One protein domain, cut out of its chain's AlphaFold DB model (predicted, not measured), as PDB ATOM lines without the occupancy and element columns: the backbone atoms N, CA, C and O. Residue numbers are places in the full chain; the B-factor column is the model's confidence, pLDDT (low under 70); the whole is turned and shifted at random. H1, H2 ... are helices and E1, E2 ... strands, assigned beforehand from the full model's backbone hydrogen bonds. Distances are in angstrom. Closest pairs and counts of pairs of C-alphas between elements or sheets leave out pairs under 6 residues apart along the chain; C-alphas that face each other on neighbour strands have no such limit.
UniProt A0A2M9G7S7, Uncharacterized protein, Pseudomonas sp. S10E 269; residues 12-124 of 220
ATOM      1  N   PHE A  12      15.399  21.508 -87.779       85.69
ATOM      2  CA  PHE A  12      15.333  20.412 -86.825       85.69
ATOM      3  C   PHE A  12      14.986  20.941 -85.445       85.69
ATOM      4  O   PHE A  12      15.643  21.854 -84.938       85.69
ATOM      5  N   ALA A  13      13.988  20.336 -84.819       80.00
ATOM      6  CA  ALA A  13      13.588  20.654 -83.462       80.00
ATOM      7  C   ALA A  13      13.330  19.375 -82.665       80.00
ATOM      8  O   ALA A  13      12.965  18.332 -83.204       80.00
ATOM      9  N   ARG A  14      13.482  19.481 -81.349       73.44
ATOM     10  CA  ARG A  14      12.927  18.522 -80.400       73.44
ATOM     11  C   ARG A  14      11.601  19.083 -79.908       73.44
ATOM     12  O   ARG A  14      11.562  20.170 -79.334       73.44
ATOM     13  N   ALA A  15      10.516  18.365 -80.158       64.50
ATOM     14  CA  ALA A  15       9.222  18.679 -79.585       64.50
ATOM     15  C   ALA A  15       9.074  18.021 -78.201       64.50
ATOM     16  O   ALA A  15       9.732  17.038 -77.860       64.50
ATOM     17  N   LYS A  16       8.234  18.672 -77.395       58.59
ATOM     18  CA  LYS A  16       7.918  18.442 -75.980       58.59
ATOM     19  C   LYS A  16       7.937  16.960 -75.565       58.59
ATOM     20  O   LYS A  16       7.327  16.133 -76.237       58.59
ATOM     21  N   ILE A  17       8.548  16.664 -74.414       59.16
ATOM     22  CA  ILE A  17       8.364  15.372 -73.740       59.16
ATOM     23  C   ILE A  17       6.895  15.298 -73.322       59.16
ATOM     24  O   ILE A  17       6.402  16.170 -72.599       59.16
ATOM     25  N   ALA A  18       6.165  14.305 -73.819       60.44
ATOM     26  CA  ALA A  18       4.854  14.001 -73.269       60.44
ATOM     27  C   ALA A  18       5.078  13.283 -71.933       60.44
ATOM     28  O   ALA A  18       5.262  12.070 -71.906       60.44
ATOM     29  N   ASP A  19       5.113  14.041 -70.834       55.22
ATOM     30  CA  ASP A  19       5.251  13.498 -69.481       55.22
ATOM     31  C   ASP A  19       3.929  12.856 -69.044       55.22
ATOM     32  O   ASP A  19       3.092  13.465 -68.372       55.22
ATOM     33  N   THR A  20       3.724  11.610 -69.461       62.25
ATOM     34  CA  THR A  20       2.689  10.749 -68.886       62.25
ATOM     35  C   THR A  20       3.337   9.965 -67.744       62.25
ATOM     36  O   THR A  20       4.448   9.467 -67.926       62.25
ATOM     37  N   PRO A  21       2.717   9.825 -66.557       58.75
ATOM     38  CA  PRO A  21       3.314   9.058 -65.464       58.75
ATOM     39  C   PRO A  21       3.716   7.646 -65.922       58.75
ATOM     40  O   PRO A  21       2.859   6.834 -66.261       58.75
ATOM     41  N   GLY A  22       5.024   7.371 -65.949       62.94
ATOM     42  CA  GLY A  22       5.599   6.089 -66.374       62.94
ATOM     43  C   GLY A  22       6.016   5.980 -67.848       62.94
ATOM     44  O   GLY A  22       6.598   4.962 -68.207       62.94
ATOM     45  N   VAL A  23       5.774   6.995 -68.688       62.22
ATOM     46  CA  VAL A  23       6.192   7.017 -70.102       62.22
ATOM     47  C   VAL A  23       6.744   8.398 -70.461       62.22
ATOM     48  O   VAL A  23       6.013   9.385 -70.440       62.22
ATOM     49  N   SER A  24       8.026   8.458 -70.824       65.44
ATOM     50  CA  SER A  24       8.656   9.645 -71.410       65.44
ATOM     51  C   SER A  24       8.860   9.399 -72.901       65.44
ATOM     52  O   SER A  24       9.660   8.545 -73.264       65.44
ATOM     53  N   GLN A  25       8.135  10.131 -73.750       70.25
ATOM     54  CA  GLN A  25       8.278  10.051 -75.209       70.25
ATOM     55  C   GLN A  25       9.018  11.279 -75.742       70.25
ATOM     56  O   GLN A  25       8.684  12.411 -75.377       70.25
ATOM     57  N   HIS A  26      10.001  11.068 -76.613       81.31
ATOM     58  CA  HIS A  26      10.814  12.111 -77.221       81.31
ATOM     59  C   HIS A  26      10.394  12.355 -78.666       81.31
ATOM     60  O   HIS A  26      10.751  11.626 -79.584       81.31
ATOM     61  N   VAL A  27       9.680  13.451 -78.910       80.50
ATOM     62  CA  VAL A  27       9.229  13.752 -80.269       80.50
ATOM     63  C   VAL A  27      10.321  14.499 -81.035       80.50
ATOM     64  O   VAL A  27      10.624  15.657 -80.749       80.50
ATOM     65  N   ALA A  28      10.894  13.858 -82.049       89.56
ATOM     66  CA  ALA A  28      11.748  14.518 -83.030       89.56
ATOM     67  C   ALA A  28      10.895  15.215 -84.104       89.56
ATOM     68  O   ALA A  28       9.926  14.637 -84.598       89.56
ATOM     69  N   TYR A  29      11.246  16.446 -84.478       90.25
ATOM     70  CA  TYR A  29      10.500  17.251 -85.449       90.25
ATOM     71  C   TYR A  29      11.409  17.794 -86.552       90.25
ATOM     72  O   TYR A  29      12.476  18.343 -86.265       90.25
ATOM     73  N   ALA A  30      10.973  17.679 -87.803       91.19
ATOM     74  CA  ALA A  30      11.667  18.229 -88.960       91.19
ATOM     75  C   ALA A  30      10.701  19.018 -89.861       91.19
ATOM     76  O   ALA A  30       9.554  18.624 -90.053       91.19
ATOM     77  N   VAL A  31      11.170  20.134 -90.422       90.50
ATOM     78  CA  VAL A  31      10.440  20.902 -91.444       90.50
ATOM     79  C   VAL A  31      11.166  20.759 -92.769       90.50
ATOM     80  O   VAL A  31      12.331  21.153 -92.876       90.50
ATOM     81  N   ASN A  32      10.467  20.236 -93.776       90.00
ATOM     82  CA  ASN A  32      10.982  20.088 -95.126       90.00
ATOM     83  C   ASN A  32      10.596  21.302 -95.999       90.00
ATOM     84  O   ASN A  32       9.423  21.492 -96.340       90.00
ATOM     85  N   PRO A  33      11.566  22.131 -96.420       85.81
ATOM     86  CA  PRO A  33      11.316  23.256 -97.317       85.81
ATOM     87  C   PRO A  33      11.290  22.858 -98.803       85.81
ATOM     88  O   PRO A  33      11.038  23.716 -99.650       85.81
ATOM     89  N   ALA A  34      11.610  21.608 -99.149       85.12
ATOM     90  CA  ALA A  34      11.700  21.149-100.529       85.12
ATOM     91  C   ALA A  34      10.311  20.853-101.129       85.12
ATOM     92  O   ALA A  34       9.395  20.466-100.407       85.12
ATOM     93  N   PRO A  35      10.129  20.996-102.457       83.06
ATOM     94  CA  PRO A  35       8.843  20.793-103.129       83.06
ATOM     95  C   PRO A  35       8.508  19.308-103.369       83.06
ATOM     96  O   PRO A  35       7.899  18.967-104.379       83.06
ATOM     97  N   VAL A  36       8.967  18.418-102.489       85.31
ATOM     98  CA  VAL A  36       8.813  16.962-102.602       85.31
ATOM     99  C   VAL A  36       8.470  16.385-101.238       85.31
ATOM    100  O   VAL A  36       9.049  16.826-100.250       85.31
ATOM    101  N   ASP A  37       7.579  15.398-101.207       85.00
ATOM    102  CA  ASP A  37       7.177  14.725 -99.971       85.00
ATOM    103  C   ASP A  37       8.227  13.693 -99.534       85.00
ATOM    104  O   ASP A  37       8.800  12.972-100.364       85.00
ATOM    105  N   ILE A  38       8.472  13.610 -98.225       88.88
ATOM    106  CA  ILE A  38       9.400  12.661 -97.616       88.88
ATOM    107  C   ILE A  38       8.663  11.450 -97.086       88.88
ATOM    108  O   ILE A  38       7.708  11.556 -96.319       88.88
ATOM    109  N   GLU A  39       9.199  10.283 -97.423       87.00
ATOM    110  CA  GLU A  39       8.646   9.004 -96.988       87.00
ATOM    111  C   GLU A  39       9.521   8.320 -95.944       87.00
ATOM    112  O   GLU A  39       9.013   7.684 -95.021       87.00
ATOM    113  N   LYS A  40      10.852   8.430 -96.069       89.25
ATOM    114  CA  LYS A  40      11.769   7.680 -95.208       89.25
ATOM    115  C   LYS A  40      13.046   8.445 -94.893       89.25
ATOM    116  O   LYS A  40      13.595   9.150 -95.743       89.25
ATOM    117  N   GLY A  41      13.519   8.278 -93.664       90.44
ATOM    118  CA  GLY A  41      14.796   8.778 -93.179       90.44
ATOM    119  C   GLY A  41      15.781   7.652 -92.870       90.44
ATOM    120  O   GLY A  41      15.389   6.544 -92.505       90.44
ATOM    121  N   PHE A  42      17.068   7.961 -92.969       88.31
ATOM    122  CA  PHE A  42      18.169   7.092 -92.557       88.31
ATOM    123  C   PHE A  42      19.118   7.876 -91.677       88.31
ATOM    124  O   PHE A  42      19.596   8.932 -92.086       88.31
ATOM    125  N   TYR A  43      19.407   7.355 -90.493       88.94
ATOM    126  CA  TYR A  43      20.419   7.909 -89.609       88.94
ATOM    127  C   TYR A  43      21.654   7.011 -89.601       88.94
ATOM    128  O   TYR A  43      21.537   5.791 -89.507       88.94
ATOM    129  N   PHE A  44      22.829   7.630 -89.688       84.00
ATOM    130  CA  PHE A  44      24.139   6.985 -89.716       84.00
ATOM    131  C   PHE A  44      24.869   7.291 -88.405       84.00
ATOM    132  O   PHE A  44      25.527   8.331 -88.310       84.00
ATOM    133  N   PRO A  45      24.788   6.416 -87.383       83.00
ATOM    134  CA  PRO A  45      25.355   6.703 -86.066       83.00
ATOM    135  C   PRO A  45      26.861   6.978 -86.102       83.00
ATOM    136  O   PRO A  45      27.339   7.851 -85.386       83.00
ATOM    137  N   ALA A  46      27.600   6.292 -86.982       77.25
ATOM    138  CA  ALA A  46      29.049   6.447 -87.115       77.25
ATOM    139  C   ALA A  46      29.477   7.862 -87.550       77.25
ATOM    140  O   ALA A  46      30.546   8.332 -87.172       77.25
ATOM    141  N   THR A  47      28.648   8.552 -88.339       78.75
ATOM    142  CA  THR A  47      28.968   9.878 -88.896       78.75
ATOM    143  C   THR A  47      28.111  11.001 -88.309       78.75
ATOM    144  O   THR A  47      28.424  12.181 -88.496       78.75
ATOM    145  N   GLY A  48      27.027  10.655 -87.609       81.19
ATOM    146  CA  GLY A  48      26.020  11.595 -87.119       81.19
ATOM    147  C   GLY A  48      25.182  12.233 -88.232       81.19
ATOM    148  O   GLY A  48      24.539  13.257 -88.003       81.19
ATOM    149  N   VAL A  49      25.210  11.667 -89.441       87.00
ATOM    150  CA  VAL A  49      24.475  12.174 -90.606       87.00
ATOM    151  C   VAL A  49      23.068  11.583 -90.631       87.00
ATOM    152  O   VAL A  49      22.878  10.400 -90.357       87.00
ATOM    153  N   ILE A  50      22.084  12.400 -91.001       89.19
ATOM    154  CA  ILE A  50      20.745  11.955 -91.384       89.19
ATOM    155  C   ILE A  50      20.500  12.258 -92.862       89.19
ATOM    156  O   ILE A  50      20.903  13.306 -93.373       89.19
ATOM    157  N   ALA A  51      19.837  11.333 -93.547       89.00
ATOM    158  CA  ALA A  51      19.410  11.481 -94.928       89.00
ATOM    159  C   ALA A  51      17.898  11.270 -95.051       89.00
ATOM    160  O   ALA A  51      17.369  10.314 -94.489       89.00
ATOM    161  N   PHE A  52      17.209  12.124 -95.810       90.38
ATOM    162  CA  PHE A  52      15.777  11.982 -96.101       90.38
ATOM    163  C   PHE A  52      15.539  11.717 -97.580       90.38
ATOM    164  O   PHE A  52      16.068  12.421 -98.447       90.38
ATOM    165  N   HIS A  53      14.715  10.713 -97.863       88.88
ATOM    166  CA  HIS A  53      14.437  10.241 -99.210       88.88
ATOM    167  C   HIS A  53      12.951  10.403 -99.560       88.88
ATOM    168  O   HIS A  53      12.084   9.973 -98.788       88.88
ATOM    169  N   PRO A  54      12.647  10.974-100.737       87.25
ATOM    170  CA  PRO A  54      11.297  10.966-101.275       87.25
ATOM    171  C   PRO A  54      10.969   9.609-101.916       87.25
ATOM    172  O   PRO A  54      11.861   8.809-102.231       87.25
ATOM    173  N   MET A  55       9.685   9.370-102.180       80.12
ATOM    174  CA  MET A  55       9.263   8.279-103.059       80.12
ATOM    175  C   MET A  55       9.685   8.565-104.506       80.12
ATOM    176  O   MET A  55       9.665   9.701-104.976       80.12
ATOM    177  N   HIS A  56      10.018   7.521-105.256       75.88
ATOM    178  CA  HIS A  56      10.109   7.596-106.707       75.88
ATOM    179  C   HIS A  56       8.736   7.954-107.294       75.88
ATOM    180  O   HIS A  56       7.703   7.551-106.762       75.88
ATOM    181  N   THR A  57       8.699   8.617-108.450       71.25
ATOM    182  CA  THR A  57       7.447   9.017-109.134       71.25
ATOM    183  C   THR A  57       6.506   7.849-109.446       71.25
ATOM    184  O   THR A  57       5.313   8.042-109.649       71.25
ATOM    185  N   SER A  58       7.033   6.624-109.469       72.19
ATOM    186  CA  SER A  58       6.264   5.392-109.671       72.19
ATOM    187  C   SER A  58       5.579   4.873-108.403       72.19
ATOM    188  O   SER A  58       4.845   3.892-108.487       72.19
ATOM    189  N   GLY A  59       5.851   5.462-107.233       69.56
ATOM    190  CA  GLY A  59       5.268   5.078-105.945       69.56
ATOM    191  C   GLY A  59       5.802   3.774-105.343       69.56
ATOM    192  O   GLY A  59       5.371   3.379-104.268       69.56
ATOM    193  N   LYS A  60       6.702   3.063-106.036       71.62
ATOM    194  CA  LYS A  60       7.096   1.689-105.668       71.62
ATOM    195  C   LYS A  60       8.408   1.579-104.900       71.62
ATOM    196  O   LYS A  60       8.705   0.511-104.378       71.62
ATOM    197  N   ARG A  61       9.251   2.611-104.937       74.94
ATOM    198  CA  ARG A  61      10.626   2.582-104.415       74.94
ATOM    199  C   ARG A  61      11.029   3.971-103.960       74.94
ATOM    200  O   ARG A  61      10.538   4.943-104.519       74.94
ATOM    201  N   LEU A  62      11.965   4.062-103.025       77.81
ATOM    202  CA  LEU A  62      12.571   5.336-102.647       77.81
ATOM    203  C   LEU A  62      13.495   5.854-103.749       77.81
ATOM    204  O   LEU A  62      14.120   5.081-104.480       77.81
ATOM    205  N   HIS A  63      13.589   7.175-103.858       79.31
ATOM    206  CA  HIS A  63      14.546   7.817-104.744       79.31
ATOM    207  C   HIS A  63      15.976   7.601-104.227       79.31
ATOM    208  O   HIS A  63      16.238   7.747-103.034       79.31
ATOM    209  N   GLN A  64      16.919   7.268-105.117       73.31
ATOM    210  CA  GLN A  64      18.293   6.945-104.709       73.31
ATOM    211  C   GLN A  64      19.030   8.147-104.120       73.31
ATOM    212  O   GLN A  64      19.755   8.016-103.139       73.31
ATOM    213  N   GLN A  65      18.825   9.326-104.709       81.06
ATOM    214  CA  GLN A  65      19.388  10.557-104.172       81.06
ATOM    215  C   GLN A  65      18.472  11.117-103.083       81.06
ATOM    216  O   GLN A  65      17.286  11.324-103.369       81.06
ATOM    217  N   PRO A  66      19.002  11.400-101.883       84.62
ATOM    218  CA  PRO A  66      18.237  12.067-100.847       84.62
ATOM    219  C   PRO A  66      17.946  13.524-101.224       84.62
ATOM    220  O   PRO A  66      18.715  14.177-101.943       84.62
ATOM    221  N   VAL A  67      16.845  14.059-100.692       87.62
ATOM    222  CA  VAL A  67      16.568  15.503-100.762       87.62
ATOM    223  C   VAL A  67      17.418  16.282 -99.757       87.62
ATOM    224  O   VAL A  67      17.732  17.444 -99.994       87.62
ATOM    225  N   TYR A  68      17.801  15.632 -98.657       89.31
ATOM    226  CA  TYR A  68      18.623  16.174 -97.586       89.31
ATOM    227  C   TYR A  68      19.614  15.114 -97.133       89.31
ATOM    228  O   TYR A  68      19.219  13.974 -96.906       89.31
ATOM    229  N   GLU A  69      20.871  15.504 -96.969       88.19
ATOM    230  CA  GLU A  69      21.920  14.674 -96.388       88.19
ATOM    231  C   GLU A  69      22.878  15.588 -95.628       88.19
ATOM    232  O   GLU A  69      23.539  16.439 -96.223       88.19
ATOM    233  N   GLY A  70      22.912  15.450 -94.306       87.94
ATOM    234  CA  GLY A  70      23.689  16.339 -93.453       87.94
ATOM    235  C   GLY A  70      23.506  16.048 -91.969       87.94
ATOM    236  O   GLY A  70      22.880  15.065 -91.580       87.94
ATOM    237  N   ARG A  71      24.088  16.901 -91.124       88.62
ATOM    238  CA  ARG A  71      23.926  16.815 -89.667       88.62
ATOM    239  C   ARG A  71      22.638  17.512 -89.234       88.62
ATOM    240  O   ARG A  71      22.415  18.663 -89.598       88.62
ATOM    241  N   ALA A  72      21.848  16.843 -88.399       86.81
ATOM    242  CA  ALA A  72      20.752  17.476 -87.670       86.81
ATOM    243  C   ALA A  72      21.248  18.127 -86.367       86.81
ATOM    244  O   ALA A  72      22.405  17.963 -85.973       86.81
ATOM    245  N   THR A  73      20.370  18.868 -85.689       88.00
ATOM    246  CA  THR A  73      20.673  19.407 -84.356       88.00
ATOM    247  C   THR A  73      20.819  18.273 -83.340       88.00
ATOM    248  O   THR A  73      20.119  17.264 -83.421       88.00
ATOM    249  N   GLU A  74      21.696  18.445 -82.349       86.75
ATOM    250  CA  GLU A  74      21.928  17.433 -81.304       86.75
ATOM    251  C   GLU A  74      20.627  17.031 -80.602       86.75
ATOM    252  O   GLU A  74      20.342  15.850 -80.454       86.75
ATOM    253  N   GLN A  75      19.768  18.004 -80.289       85.56
ATOM    254  CA  GLN A  75      18.474  17.764 -79.643       85.56
ATOM    255  C   GLN A  75      17.535  16.880 -80.474       85.56
ATOM    256  O   GLN A  75      16.772  16.093 -79.917       85.56
ATOM    257  N   PHE A  76      17.561  17.021 -81.804       89.69
ATOM    258  CA  PHE A  76      16.785  16.166 -82.696       89.69
ATOM    259  C   PHE A  76      17.341  14.740 -82.681       89.69
ATOM    260  O   PHE A  76      16.578  13.787 -82.547       89.69
ATOM    261  N   ILE A  77      18.666  14.596 -82.762       88.81
ATOM    262  CA  ILE A  77      19.337  13.293 -82.729       88.81
ATOM    263  C   ILE A  77      19.087  12.568 -81.405       88.81
ATOM    264  O   ILE A  77      18.732  11.393 -81.420       88.81
ATOM    265  N   GLU A  78      19.189  13.268 -80.273       88.00
ATOM    266  CA  GLU A  78      18.852  12.733 -78.950       88.00
ATOM    267  C   GLU A  78      17.420  12.201 -78.900       88.00
ATOM    268  O   GLU A  78      17.193  11.115 -78.375       88.00
ATOM    269  N   ALA A  79      16.457  12.939 -79.463       87.56
ATOM    270  CA  ALA A  79      15.062  12.514 -79.475       87.56
ATOM    271  C   ALA A  79      14.846  11.267 -80.343       87.56
ATOM    272  O   ALA A  79      14.219  10.308 -79.899       87.56
ATOM    273  N   VAL A  80      15.422  11.251 -81.550       89.19
ATOM    274  CA  VAL A  80      15.354  10.102 -82.463       89.19
ATOM    275  C   VAL A  80      15.973   8.854 -81.825       89.19
ATOM    276  O   VAL A  80      15.393   7.773 -81.925       89.19
ATOM    277  N   LEU A  81      17.119   8.997 -81.153       87.56
ATOM    278  CA  LEU A  81      17.816   7.904 -80.469       87.56
ATOM    279  C   LEU A  81      17.080   7.402 -79.223       87.56
ATOM    280  O   LEU A  81      17.073   6.197 -78.985       87.56
ATOM    281  N   ALA A  82      16.492   8.299 -78.427       85.94
ATOM    282  CA  ALA A  82      15.835   7.942 -77.169       85.94
ATOM    283  C   ALA A  82      14.623   7.022 -77.372       85.94
ATOM    284  O   ALA A  82      14.397   6.126 -76.562       85.94
ATOM    285  N   ASP A  83      13.901   7.208 -78.478       84.06
ATOM    286  CA  ASP A  83      12.708   6.430 -78.819       84.06
ATOM    287  C   ASP A  83      13.003   5.318 -79.850       84.06
ATOM    288  O   ASP A  83      12.084   4.717 -80.409       84.06
ATOM    289  N   ALA A  84      14.281   5.026 -80.124       88.06
ATOM    290  CA  ALA A  84      14.661   3.986 -81.073       88.06
ATOM    291  C   ALA A  84      14.371   2.578 -80.526       88.06
ATOM    292  O   ALA A  84      14.793   2.212 -79.428       88.06
ATOM    293  N   TYR A  85      13.715   1.749 -81.332       86.69
ATOM    294  CA  TYR A  85      13.334   0.382 -80.987       86.69
ATOM    295  C   TYR A  85      13.710  -0.593 -82.109       86.69
ATOM    296  O   TYR A  85      14.000  -0.185 -83.232       86.69
ATOM    297  N   ARG A  86      13.770  -1.897 -81.814       83.62
ATOM    298  CA  ARG A  86      14.041  -2.925 -82.837       83.62
ATOM    299  C   ARG A  86      12.798  -3.120 -83.702       83.62
ATOM    300  O   ARG A  86      11.719  -3.290 -83.152       83.62
ATOM    301  N   SER A  87      12.953  -3.101 -85.022       78.94
ATOM    302  CA  SER A  87      11.856  -3.356 -85.957       78.94
ATOM    303  C   SER A  87      11.328  -4.783 -85.794       78.94
ATOM    304  O   SER A  87      12.109  -5.724 -85.651       78.94
ATOM    305  N   ASP A  88      10.005  -4.940 -85.851       72.06
ATOM    306  CA  ASP A  88       9.351  -6.252 -85.799       72.06
ATOM    307  C   ASP A  88       9.631  -7.082 -87.065       72.06
ATOM    308  O   ASP A  88       9.781  -8.301 -86.987       72.06
ATOM    309  N   ASP A  89       9.756  -6.420 -88.220       69.44
ATOM    310  CA  ASP A  89      10.026  -7.063 -89.513       69.44
ATOM    311  C   ASP A  89      11.488  -7.504 -89.643       69.44
ATOM    312  O   ASP A  89      11.804  -8.484 -90.318       69.44
ATOM    313  N   ASN A  90      12.400  -6.768 -88.999       66.31
ATOM    314  CA  ASN A  90      13.808  -7.116 -88.934       66.31
ATOM    315  C   ASN A  90      14.399  -6.707 -87.573       66.31
ATOM    316  O   ASN A  90      14.772  -5.543 -87.394       66.31
ATOM    317  N   PRO A  91      14.575  -7.651 -86.629       64.81
ATOM    318  CA  PRO A  91      15.054  -7.344 -85.281       64.81
ATOM    319  C   PRO A  91      16.505  -6.839 -85.240       64.81
ATOM    320  O   PRO A  91      16.963  -6.372 -84.192       64.81
ATOM    321  N   LEU A  92      17.232  -6.925 -86.359       65.94
ATOM    322  CA  LEU A  92      18.589  -6.403 -86.534       65.94
ATOM    323  C   LEU A  92      18.596  -4.921 -86.932       65.94
ATOM    324  O   LEU A  92      19.646  -4.278 -86.921       65.94
ATOM    325  N   VAL A  93      17.436  -4.364 -87.285       74.38
ATOM    326  CA  VAL A  93      17.273  -2.954 -87.632       74.38
ATOM    327  C   VAL A  93      16.646  -2.232 -86.452       74.38
ATOM    328  O   VAL A  93      15.592  -2.620 -85.948       74.38
ATOM    329  N   LYS A  94      17.284  -1.145 -86.018       85.12
ATOM    330  CA  LYS A  94      16.639  -0.181 -85.126       85.12
ATOM    331  C   LYS A  94      15.929   0.868 -85.960       85.12
ATOM    332  O   LYS A  94      16.445   1.305 -86.992       85.12
ATOM    333  N   VAL A  95      14.761   1.277 -85.498       88.75
ATOM    334  CA  VAL A  95      13.929   2.295 -86.125       88.75
ATOM    335  C   VAL A  95      13.415   3.268 -85.076       88.75
ATOM    336  O   VAL A  95      13.332   2.949 -83.896       88.75
ATOM    337  N   SER A  96      13.092   4.473 -85.515       91.69
ATOM    338  CA  SER A  96      12.413   5.504 -84.731       91.69
ATOM    339  C   SER A  96      11.503   6.294 -85.669       91.69
ATOM    340  O   SER A  96      11.428   6.002 -86.868       91.69
ATOM    341  N   TYR A  97      10.827   7.311 -85.151       90.31
ATOM    342  CA  TYR A  97       9.998   8.202 -85.948       90.31
ATOM    343  C   TYR A  97      10.302   9.659 -85.635       90.31
ATOM    344  O   TYR A  97      10.534  10.038 -84.489       90.31
ATOM    345  N   CYS A  98      10.232  10.497 -86.664       91.88
ATOM    346  CA  CYS A  98      10.076  11.932 -86.485       91.88
ATOM    347  C   CYS A  98       8.750  12.395 -87.085       91.88
ATOM    348  O   CYS A  98       8.196  11.763 -87.984       91.88
ATOM    349  N   VAL A  99       8.237  13.514 -86.591       91.31
ATOM    350  CA  VAL A  99       7.148  14.234 -87.247       91.31
ATOM    351  C   VAL A  99       7.765  15.162 -88.290       91.31
ATOM    352  O   VAL A  99       8.610  15.993 -87.958       91.31
ATOM    353  N   MET A 100       7.341  15.016 -89.541       91.94
ATOM    354  CA  MET A 100       7.755  15.846 -90.668       91.94
ATOM    355  C   MET A 100       6.630  16.804 -91.055       91.94
ATOM    356  O   MET A 100       5.480  16.387 -91.183       91.94
ATOM    357  N   GLU A 101       6.966  18.075 -91.258       91.00
ATOM    358  CA  GLU A 101       6.084  19.093 -91.836       91.00
ATOM    359  C   GLU A 101       6.529  19.438 -93.267       91.00
ATOM    360  O   GLU A 101       7.627  19.962 -93.473       91.00
ATOM    361  N   GLU A 102       5.672  19.170 -94.256       86.19
ATOM    362  CA  GLU A 102       5.996  19.264 -95.693       86.19
ATOM    363  C   GLU A 102       5.704  20.648 -96.290       86.19
ATOM    364  O   GLU A 102       4.880  20.812 -97.198       86.19
ATOM    365  N   TYR A 103       6.376  21.675 -95.773       85.25
ATOM    366  CA  TYR A 103       6.132  23.067 -96.158       85.25
ATOM    367  C   TYR A 103       6.330  23.325 -97.661       85.25
ATOM    368  O   TYR A 103       5.511  23.987 -98.304       85.25
ATOM    369  N   GLY A 104       7.425  22.824 -98.240       82.06
ATOM    370  CA  GLY A 104       7.786  23.138 -99.624       82.06
ATOM    371  C   GLY A 104       6.809  22.577-100.658       82.06
ATOM    372  O   GLY A 104       6.421  23.298-101.582       82.06
ATOM    373  N   ALA A 105       6.384  21.321-100.498       81.31
ATOM    374  CA  ALA A 105       5.447  20.659-101.406       81.31
ATOM    375  C   ALA A 105       4.068  21.338-101.393       81.31
ATOM    376  O   ALA A 105       3.518  21.650-102.451       81.31
ATOM    377  N   HIS A 106       3.554  21.665-100.205       84.00
ATOM    378  CA  HIS A 106       2.231  22.278-100.048       84.00
ATOM    379  C   HIS A 106       2.202  23.707-100.583       84.00
ATOM    380  O   HIS A 106       1.274  24.088-101.297       84.00
ATOM    381  N   ARG A 107       3.270  24.480-100.344       82.62
ATOM    382  CA  ARG A 107       3.406  25.819-100.925       82.62
ATOM    383  C   ARG A 107       3.451  25.778-102.455       82.62
ATOM    384  O   ARG A 107       2.851  26.636-103.097       82.62
ATOM    385  N   ALA A 108       4.149  24.804-103.043       79.75
ATOM    386  CA  ALA A 108       4.214  24.646-104.497       79.75
ATOM    387  C   ALA A 108       2.845  24.300-105.111       79.75
ATOM    388  O   ALA A 108       2.545  24.736-106.221       79.75
ATOM    389  N   GLN A 109       2.012  23.565-104.373       84.19
ATOM    390  CA  GLN A 109       0.657  23.177-104.774       84.19
ATOM    391  C   GLN A 109      -0.421  24.206-104.385       84.19
ATOM    392  O   GLN A 109      -1.587  23.997-104.703       84.19
ATOM    393  N   GLN A 110      -0.044  25.320-103.741       84.19
ATOM    394  CA  GLN A 110      -0.961  26.359-103.249       84.19
ATOM    395  C   GLN A 110      -2.045  25.809-102.306       84.19
ATOM    396  O   GLN A 110      -3.200  26.217-102.367       84.19
ATOM    397  N   LEU A 111      -1.665  24.860-101.447       79.06
ATOM    398  CA  LEU A 111      -2.555  24.292-100.440       79.06
ATOM    399  C   LEU A 111      -2.544  25.148 -99.170       79.06
ATOM    400  O   LEU A 111      -1.483  25.599 -98.732       79.06
ATOM    401  N   ASP A 112      -3.721  25.341 -98.575       75.88
ATOM    402  CA  ASP A 112      -3.901  26.177 -97.380       75.88
ATOM    403  C   ASP A 112      -3.407  25.498 -96.090       75.88
ATOM    404  O   ASP A 112      -3.002  26.173 -95.142       75.88
ATOM    405  N   GLU A 113      -3.407  24.163 -96.049       80.44
ATOM    406  CA  GLU A 113      -2.990  23.379 -94.885       80.44
ATOM    407  C   GLU A 113      -1.693  22.622 -95.164       80.44
ATOM    408  O   GLU A 113      -1.576  21.888 -96.145       80.44
ATOM    409  N   ILE A 114      -0.711  22.781 -94.274       84.00
ATOM    410  CA  ILE A 114       0.559  22.061 -94.362       84.00
ATOM    411  C   ILE A 114       0.390  20.689 -93.708       84.00
ATOM    412  O   ILE A 114       0.080  20.589 -92.517       84.00
ATOM    413  N   ARG A 115       0.633  19.621 -94.472       85.12
ATOM    414  CA  ARG A 115       0.598  18.252 -93.952       85.12
ATOM    415  C   ARG A 115       1.712  18.018 -92.935       85.12
ATOM    416  O   ARG A 115       2.872  18.368 -93.160       85.12
ATOM    417  N   LYS A 116       1.337  17.344 -91.846       88.81
ATOM    418  CA  LYS A 116       2.253  16.760 -90.865       88.81
ATOM    419  C   LYS A 116       2.050  15.256 -90.822       88.81
ATOM    420  O   LYS A 116       0.914  14.800 -90.687       88.81
ATOM    421  N   HIS A 117       3.123  14.484 -90.917       89.19
ATOM    422  CA  HIS A 117       3.063  13.023 -90.835       89.19
ATOM    423  C   HIS A 117       4.308  12.443 -90.174       89.19
ATOM    424  O   HIS A 117       5.338  13.101 -90.068       89.19
ATOM    425  N   SER A 118       4.202  11.204 -89.701       90.19
ATOM    426  CA  SER A 118       5.346  10.466 -89.172       90.19
ATOM    427  C   SER A 118       6.224   9.958 -90.310       90.19
ATOM    428  O   SER A 118       5.729   9.271 -91.204       90.19
ATOM    429  N   VAL A 119       7.521  10.227 -90.240       91.81
ATOM    430  CA  VAL A 119       8.543   9.634 -91.103       91.81
ATOM    431  C   VAL A 119       9.337   8.631 -90.279       91.81
ATOM    432  O   VAL A 119       9.864   8.971 -89.218       91.81
ATOM    433  N   GLN A 120       9.424   7.394 -90.768       91.12
ATOM    434  CA  GLN A 120      10.268   6.367 -90.160       91.12
ATOM    435  C   GLN A 120      11.737   6.685 -90.423       91.12
ATOM    436  O   GLN A 120      12.127   6.955 -91.562       91.12
ATOM    437  N   ILE A 121      12.549   6.609 -89.376       91.06
ATOM    438  CA  ILE A 121      13.998   6.742 -89.447       91.06
ATOM    439  C   ILE A 121      14.610   5.382 -89.147       91.06
ATOM    440  O   ILE A 121      14.433   4.856 -88.051       91.06
ATOM    441  N   GLU A 122      15.348   4.823 -90.101       88.69
ATOM    442  CA  GLU A 122      16.118   3.599 -89.880       88.69
ATOM    443  C   GLU A 122      17.554   3.918 -89.496       88.69
ATOM    444  O   GLU A 122      18.204   4.787 -90.081       88.69
ATOM    445  N   PHE A 123      18.061   3.181 -88.516       86.19
ATOM    446  CA  PHE A 123      19.426   3.311 -88.046       86.19
ATOM    447  C   PHE A 123      20.308   2.376 -88.854       86.19
ATOM    448  O   PHE A 123      20.229   1.147 -88.754       86.19
ATOM    449  N   ILE A 124      21.163   2.977 -89.668       79.69
ATOM    450  CA  ILE A 124      22.127   2.256 -90.478       79.69
ATOM    451  C   ILE A 124      23.416   2.150 -89.674       79.69
ATOM    452  O   ILE A 124      24.336   2.955 -89.803       79.69
TER     453      ILE A 124
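This is residues 12 to 124 of the 220 residues of an uncharacterized protein of Pseudomonas sp. S10E 269 (UniProt A0A2M9G7S7). One strongly twisted sheet of seven strands curls round a single helix, H1, and a second, short helix, H2, sits off the sheet where the printed part passes from E6 to E7. The hairpin of E1 and E2 makes one edge of the sheet and the meander E3 E4 E5 the other, with E6 and E7 between them. The 113 printed residues hold two named helices and seven named strands, in the order E1 E2 E3 E4 E5 H1 E6 H2 E7; the sheet runs E1 E2 E6 E7 E3 E4 E5 and is mixed, and the class is mixed, helices and strands. The whole is compact, with a radius of gyration of the C-alphas of 14.4 A, and spans 42 by 30 by 25 A.

E1 is residues 12 to 20, 24.0 A long, from C-alpha 12 at (15.333, 20.412, -86.825). E2, residues 23 to 31, is 25.8 A long. E3, residues 38 to 44, is 17.7 A, E4, residues 49 to 54, is 17.0 A, and E5, residues 68 to 71, is 9.6 A. H1, residues 74 to 82, is 12.0 A long and begins at C-alpha 74 at (21.928, 17.433, -81.304). E6, residues 94 to 101, is 23.0 A, H2, residues 103 to 108, is 8.7 A, and E7, residues 116 to 123, is 22.0 A, ending at C-alpha 123 at (19.426, 3.311, -88.046).

E1, an edge strand, is antiparallel to E2, with N 13 and O 29 2.9 A apart. E2 is parallel to E6 at 53 degrees, with N 99 and O 28 2.8 A apart. E6 is antiparallel to E7, with N 98 and O 119 3.0 A apart. E7 is parallel to E3 at 31 degrees, with N 41 and O 120 2.8 A apart. E3, E4 and E5 form a meander, each strand the antiparallel neighbour of the one before; N 42 and O 51 are 2.8 A apart, N 50 and O 70 2.8 A. H1 is on the sheet, which curls round it; its closest C-alphas to E2 are those of His 26 and Ala 79, 4.8 A. H2 is not on the sheet, but only just, with 4 pairs of C-alphas within 10 A, and it is apart from H1. In H1 and H2 every O i to N i+4 pair is within hydrogen-bond range.

The C-alphas farthest apart, those of Pro 21 and Ser 58, are 44.5 A apart. The printed part has no cut. The links from E4 to E5 and from H1 to E6 are long. Residues 85 to 86 pair with residues 94 to 95 of E6, antiparallel. The mean pLDDT of the printed part is 81.9; residues 15 to 24, residue 59 and residues 89 to 92 are under 70.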